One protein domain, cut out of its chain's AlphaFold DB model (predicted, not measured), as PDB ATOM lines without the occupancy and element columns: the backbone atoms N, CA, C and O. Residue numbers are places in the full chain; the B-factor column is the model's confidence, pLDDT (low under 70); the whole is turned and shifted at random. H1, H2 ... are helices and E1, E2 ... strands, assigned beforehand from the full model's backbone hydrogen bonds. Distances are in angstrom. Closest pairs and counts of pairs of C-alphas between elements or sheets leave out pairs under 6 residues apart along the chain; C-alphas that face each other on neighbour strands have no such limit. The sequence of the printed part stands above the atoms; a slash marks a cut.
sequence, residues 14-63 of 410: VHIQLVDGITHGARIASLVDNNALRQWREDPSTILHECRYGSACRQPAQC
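This is residues 14 to 63 of the 410 residues of an uncharacterized protein of Bodo saltans (UniProt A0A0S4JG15). Little regular structure is seen here: a small two-stranded hairpin, E1 and E2, one short helix, H1, set off from E1, and a long stretch without named elements, residues 43 to 63, that passes along E1 at residues 48 to 49. The printed part has 50 residues, in the order E1, E2, H1; the sheet E1 - E2 is antiparallel. The class is mixed, helices and strands, with 17 residues in named elements. It is compact, radius of gyration of the C-alphas 10.4 A, spanning 27 by 24 by 16 A.

E2, residues 23 to 27, is 13.2 A long. E1, residues 14 to 17, begins at C-alpha 14 (15.348, 23.195, -19.188). H1, residues 35 to 42, is 10.7 A long and ends at C-alpha 42 (10.383, 21.604, -31.152).

E1 and E2 form a hairpin, antiparallel at 143 degrees; N 16 and O 24 are within hydrogen-bond range, 2.8 A. Residues 16 to 17 of E1 pair with residues 48 to 49, parallel. E1 and H1 are apart. In H1 every O i to N i+4 pair is within hydrogen-bond range.

The C-alphas farthest apart, of Ser 45 and Ala 56, are 27.8 A apart. The printed part has no cut; E1 to E2 is a tight link, E2 to H1 a short one. No printed residue is under 70 in pLDDT.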
ATOM      1  N   VAL A  14      14.641  24.021 -18.205       90.75
ATOM      2  CA  VAL A  14      15.348  23.195 -19.188       90.75
ATOM      3  C   VAL A  14      16.663  22.693 -18.602       90.75
ATOM      4  O   VAL A  14      17.372  23.422 -17.909       90.75
ATOM      5  N   HIS A  15      16.995  21.434 -18.880       90.38
ATOM      6  CA  HIS A  15      18.279  20.854 -18.507       90.38
ATOM      7  C   HIS A  15      19.352  21.240 -19.529       90.38
ATOM      8  O   HIS A  15      19.242  20.919 -20.714       90.38
ATOM      9  N   ILE A  16      20.394  21.919 -19.055       89.44
ATOM     10  CA  ILE A  16      21.554  22.325 -19.849       89.44
ATOM     11  C   ILE A  16      22.775  21.587 -19.328       89.44
ATOM     12  O   ILE A  16      23.095  21.679 -18.146       89.44
ATOM     13  N   GLN A  17      23.478  20.885 -20.206       91.56
ATOM     14  CA  GLN A  17      24.797  20.357 -19.911       91.56
ATOM     15  C   GLN A  17      25.844  21.456 -20.118       91.56
ATOM     16  O   GLN A  17      26.054  21.939 -21.236       91.56
ATOM     17  N   LEU A  18      26.479  21.857 -19.024       90.19
ATOM     18  CA  LEU A  18      27.551  22.842 -18.996       90.19
ATOM     19  C   LEU A  18      28.830  22.278 -19.630       90.19
ATOM     20  O   LEU A  18      28.963  21.071 -19.863       90.19
ATOM     21  N   VAL A  19      29.792  23.157 -19.919       82.19
ATOM     22  CA  VAL A  19      31.064  22.778 -20.568       82.19
ATOM     23  C   VAL A  19      31.864  21.750 -19.754       82.19
ATOM     24  O   VAL A  19      32.588  20.942 -20.335       82.19
ATOM     25  N   ASP A  20      31.709  21.751 -18.429       80.50
ATOM     26  CA  ASP A  20      32.343  20.815 -17.492       80.50
ATOM     27  C   ASP A  20      31.620  19.455 -17.381       80.50
ATOM     28  O   ASP A  20      32.054  18.578 -16.634       80.50
ATOM     29  N   GLY A  21      30.534  19.262 -18.137       83.00
ATOM     30  CA  GLY A  21      29.742  18.035 -18.168       83.00
ATOM     31  C   GLY A  21      28.621  17.971 -17.129       83.00
ATOM     32  O   GLY A  21      27.842  17.014 -17.167       83.00
ATOM     33  N   ILE A  22      28.493  18.968 -16.244       85.50
ATOM     34  CA  ILE A  22      27.428  19.024 -15.237       85.50
ATOM     35  C   ILE A  22      26.112  19.444 -15.896       85.50
ATOM     36  O   ILE A  22      26.049  20.431 -16.623       85.50
ATOM     37  N   THR A  23      25.032  18.724 -15.601       89.31
ATOM     38  CA  THR A  23      23.682  19.117 -16.018       89.31
ATOM     39  C   THR A  23      23.062  20.048 -14.982       89.31
ATOM     40  O   THR A  23      22.900  19.680 -13.820       89.31
ATOM     41  N   HIS A  24      22.675  21.247 -15.408       87.62
ATOM     42  CA  HIS A  24      22.028  22.261 -14.586       87.62
ATOM     43  C   HIS A  24      20.606  22.542 -15.087       87.62
ATOM     44  O   HIS A  24      20.357  22.549 -16.291       87.62
ATOM     45  N   GLY A  25      19.657  22.766 -14.175       90.50
ATOM     46  CA  GLY A  25      18.313  23.227 -14.529       90.50
ATOM     47  C   GLY A  25      18.296  24.748 -14.663       90.50
ATOM     48  O   GLY A  25      18.460  25.444 -13.666       90.50
ATOM     49  N   ALA A  26      18.089  25.268 -15.869       90.19
ATOM     50  CA  ALA A  26      18.012  26.702 -16.137       90.19
ATOM     51  C   ALA A  26      16.577  27.119 -16.461       90.19
ATOM     52  O   ALA A  26      15.827  26.365 -17.080       90.19
ATOM     53  N   ARG A  27      16.193  28.344 -16.093       92.62
ATOM     54  CA  ARG A  27      14.902  28.896 -16.526       92.62
ATOM     55  C   ARG A  27      14.976  29.275 -18.000       92.62
ATOM     56  O   ARG A  27      15.925  29.951 -18.393       92.62
ATOM     57  N   ILE A  28      13.956  28.954 -18.792       92.06
ATOM     58  CA  ILE A  28      13.896  29.327 -20.219       92.06
ATOM     59  C   ILE A  28      14.093  30.843 -20.402       92.06
ATOM     60  O   ILE A  28      14.813  31.265 -21.301       92.06
ATOM     61  N   ALA A  29      13.534  31.662 -19.503       91.81
ATOM     62  CA  ALA A  29      13.672  33.122 -19.525       91.81
ATOM     63  C   ALA A  29      15.108  33.636 -19.300       91.81
ATOM     64  O   ALA A  29      15.405  34.779 -19.629       91.81
ATOM     65  N   SER A  30      16.002  32.811 -18.744       92.31
ATOM     66  CA  SER A  30      17.424  33.153 -18.594       92.31
ATOM     67  C   SER A  30      18.267  32.816 -19.825       92.31
ATOM     68  O   SER A  30      19.476  33.029 -19.796       92.31
ATOM     69  N   LEU A  31      17.663  32.302 -20.902       93.75
ATOM     70  CA  LEU A  31      18.369  31.886 -22.112       93.75
ATOM     71  C   LEU A  31      18.103  32.831 -23.280       93.75
ATOM     72  O   LEU A  31      16.990  33.317 -23.478       93.75
ATOM     73  N   VAL A  32      19.139  33.067 -24.082       94.81
ATOM     74  CA  VAL A  32      19.032  33.803 -25.343       94.81
ATOM     75  C   VAL A  32      18.177  32.992 -26.313       94.81
ATOM     76  O   VAL A  32      18.417  31.801 -26.519       94.81
ATOM     77  N   ASP A  33      17.208  33.646 -26.952       95.44
ATOM     78  CA  ASP A  33      16.364  33.015 -27.965       95.44
ATOM     79  C   ASP A  33      17.160  32.747 -29.253       95.44
ATOM     80  O   ASP A  33      17.278  33.595 -30.139       95.44
ATOM     81  N   ASN A  34      17.775  31.566 -29.332       95.31
ATOM     82  CA  ASN A  34      18.651  31.165 -30.428       95.31
ATOM     83  C   ASN A  34      18.215  29.843 -31.082       95.31
ATOM     84  O   ASN A  34      17.133  29.324 -30.811       95.31
ATOM     85  N   ASN A  35      19.025  29.317 -32.006       94.88
ATOM     86  CA  ASN A  35      18.699  28.074 -32.713       94.88
ATOM     87  C   ASN A  35      18.595  26.871 -31.759       94.88
ATOM     88  O   ASN A  35      17.709  26.043 -31.944       94.88
ATOM     89  N   ALA A  36      19.443  26.799 -30.726       94.38
ATOM     90  CA  ALA A  36      19.413  25.714 -29.746       94.38
ATOM     91  C   ALA A  36      18.092  25.699 -28.964       94.38
ATOM     92  O   ALA A  36      17.422  24.670 -28.889       94.38
ATOM     93  N   LEU A  37      17.670  26.857 -28.440       95.56
ATOM     94  CA  LEU A  37      16.415  26.959 -27.694       95.56
ATOM     95  C   LEU A  37      15.191  26.702 -28.585       95.56
ATOM     96  O   LEU A  37      14.227  26.085 -28.137       95.56
ATOM     97  N   ARG A  38      15.229  27.124 -29.856       95.81
ATOM     98  CA  ARG A  38      14.175  26.805 -30.833       95.81
ATOM     99  C   ARG A  38      14.082  25.305 -31.110       95.81
ATOM    100  O   ARG A  38      12.982  24.768 -31.042       95.81
ATOM    101  N   GLN A  39      15.213  24.632 -31.315       92.69
ATOM    102  CA  GLN A  39      15.251  23.179 -31.496       92.69
ATOM    103  C   GLN A  39      14.710  22.441 -30.262       92.69
ATOM    104  O   GLN A  39      13.925  21.510 -30.399       92.69
ATOM    105  N   TRP A  40      15.049  22.895 -29.052       95.00
ATOM    106  CA  TRP A  40      14.487  22.335 -27.820       95.00
ATOM    107  C   TRP A  40      12.973  22.565 -27.687       95.00
ATOM    108  O   TRP A  40      12.254  21.707 -27.190       95.00
ATOM    109  N   ARG A  41      12.446  23.708 -28.147       93.69
ATOM    110  CA  ARG A  41      10.989  23.944 -28.153       93.69
ATOM    111  C   ARG A  41      10.253  22.998 -29.108       93.69
ATOM    112  O   ARG A  41       9.099  22.669 -28.833       93.69
ATOM    113  N   GLU A  42      10.899  22.597 -30.201       94.94
ATOM    114  CA  GLU A  42      10.383  21.604 -31.152       94.94
ATOM    115  C   GLU A  42      10.485  20.177 -30.591       94.94
ATOM    116  O   GLU A  42       9.538  19.403 -30.728       94.94
ATOM    117  N   ASP A  43      11.585  19.857 -29.903       94.00
ATOM    118  CA  ASP A  43      11.812  18.576 -29.230       94.00
ATOM    119  C   ASP A  43      12.393  18.763 -27.811       94.00
ATOM    120  O   ASP A  43      13.618  18.785 -27.623       94.00
ATOM    121  N   PRO A  44      11.524  18.843 -26.781       92.38
ATOM    122  CA  PRO A  44      11.954  19.035 -25.396       92.38
ATOM    123  C   PRO A  44      12.768  17.875 -24.810       92.38
ATOM    124  O   PRO A  44      13.307  18.018 -23.710       92.38
ATOM    125  N   SER A  45      12.857  16.733 -25.508       89.00
ATOM    126  CA  SER A  45      13.688  15.599 -25.088       89.00
ATOM    127  C   SER A  45      15.180  15.807 -25.374       89.00
ATOM    128  O   SER A  45      16.023  15.109 -24.807       89.00
ATOM    129  N   THR A  46      15.525  16.792 -26.208       90.81
ATOM    130  CA  THR A  46      16.914  17.139 -26.515       90.81
ATOM    131  C   THR A  46      17.591  17.806 -25.310       90.81
ATOM    132  O   THR A  46      17.051  18.727 -24.705       90.81
ATOM    133  N   ILE A  47      18.813  17.388 -24.968       90.31
ATOM    134  CA  ILE A  47      19.628  18.065 -23.948       90.31
ATOM    135  C   ILE A  47      20.311  19.276 -24.591       90.31
ATOM    136  O   ILE A  47      21.006  19.147 -25.600       90.31
ATOM    137  N   LEU A  48      20.132  20.462 -24.007       94.31
ATOM    138  CA  LEU A  48      20.858  21.653 -24.442       94.31
ATOM    139  C   LEU A  48      22.300  21.599 -23.932       94.31
ATOM    140  O   LEU A  48      22.536  21.246 -22.785       94.31
ATOM    141  N   HIS A  49      23.267  22.008 -24.750       92.94
ATOM    142  CA  HIS A  49      24.660  22.152 -24.323       92.94
ATOM    143  C   HIS A  49      25.052  23.629 -24.285       92.94
ATOM    144  O   HIS A  49      24.713  24.378 -25.206       92.94
ATOM    145  N   GLU A  50      25.780  24.047 -23.252       94.81
ATOM    146  CA  GLU A  50      26.292  25.413 -23.124       94.81
ATOM    147  C   GLU A  50      27.357  25.722 -24.190       94.81
ATOM    148  O   GLU A  50      28.216  24.899 -24.528       94.81
ATOM    149  N   CYS A  51      27.318  26.939 -24.739       94.25
ATOM    150  CA  CYS A  51      28.334  27.386 -25.679       94.25
ATOM    151  C   CYS A  51      29.687  27.576 -24.984       94.25
ATOM    152  O   CYS A  51      29.837  28.462 -24.146       94.25
ATOM    153  N   ARG A  52      30.717  26.847 -25.436       91.88
ATOM    154  CA  ARG A  52      32.100  26.972 -24.926       91.88
ATOM    155  C   ARG A  52      32.685  28.383 -24.984       91.88
ATOM    156  O   ARG A  52      33.631  28.674 -24.264       91.88
ATOM    157  N   TYR A  53      32.163  29.237 -25.862       91.00
ATOM    158  CA  TYR A  53      32.646  30.605 -26.017       91.00
ATOM    159  C   TYR A  53      31.893  31.614 -25.141       91.00
ATOM    160  O   TYR A  53      32.303  32.767 -25.105       91.00
ATOM    161  N   GLY A  54      30.811  31.220 -24.455       90.12
ATOM    162  CA  GLY A  54      30.038  32.106 -23.580       90.12
ATOM    163  C   GLY A  54      29.686  33.441 -24.250       90.12
ATOM    164  O   GLY A  54      29.147  33.466 -25.361       90.12
ATOM    165  N   SER A  55      30.042  34.550 -23.604       88.06
ATOM    166  CA  SER A  55      29.862  35.915 -24.122       88.06
ATOM    167  C   SER A  55      30.792  36.284 -25.292       88.06
ATOM    168  O   SER A  55      30.509  37.224 -26.030       88.06
ATOM    169  N   ALA A  56      31.856  35.515 -25.545       91.38
ATOM    170  CA  ALA A  56      32.762  35.714 -26.679       91.38
ATOM    171  C   ALA A  56      32.256  35.080 -27.994       91.38
ATOM    172  O   ALA A  56      32.942  35.126 -29.021       91.38
ATOM    173  N   CYS A  57      31.067  34.465 -28.002       94.38
ATOM    174  CA  CYS A  57      30.482  33.927 -29.226       94.38
ATOM    175  C   CYS A  57      30.101  35.053 -30.197       94.38
ATOM    176  O   CYS A  57      29.356  35.965 -29.853       94.38
ATOM    177  N   ARG A  58      30.563  34.962 -31.451       94.62
ATOM    178  CA  ARG A  58      30.336  36.006 -32.466       94.62
ATOM    179  C   ARG A  58      28.870  36.163 -32.884       94.62
ATOM    180  O   ARG A  58      28.502  37.220 -33.381       94.62
ATOM    181  N   GLN A  59      28.058  35.113 -32.752       95.69
ATOM    182  CA  GLN A  59      26.669  35.081 -33.229       95.69
ATOM    183  C   GLN A  59      25.763  34.295 -32.258       95.69
ATOM    184  O   GLN A  59      25.265  33.224 -32.611       95.69
ATOM    185  N   PRO A  60      25.519  34.803 -31.035       92.25
ATOM    186  CA  PRO A  60      24.783  34.069 -30.001       92.25
ATOM    187  C   PRO A  60      23.348  33.707 -30.424       92.25
ATOM    188  O   PRO A  60      22.875  32.619 -30.104       92.25
ATOM    189  N   ALA A  61      22.692  34.552 -31.230       92.88
ATOM    190  CA  ALA A  61      21.340  34.322 -31.757       92.88
ATOM    191  C   ALA A  61      21.244  33.185 -32.801       92.88
ATOM    192  O   ALA A  61      20.174  32.614 -33.007       92.88
ATOM    193  N   GLN A  62      22.356  32.839 -33.462       95.12
ATOM    194  CA  GLN A  62      22.425  31.759 -34.461       95.12
ATOM    195  C   GLN A  62      23.198  30.536 -33.946       95.12
ATOM    196  O   GLN A  62      23.321  29.533 -34.652       95.12
ATOM    197  N   CYS A  63      23.719  30.603 -32.720       94.69
ATOM    198  CA  CYS A  63      24.513  29.537 -32.135       94.69
ATOM    199  C   CYS A  63      23.676  28.263 -31.951       94.69
ATOM    200  O   CYS A  63      22.518  28.313 -31.534       94.69
TER     201      CYS A  63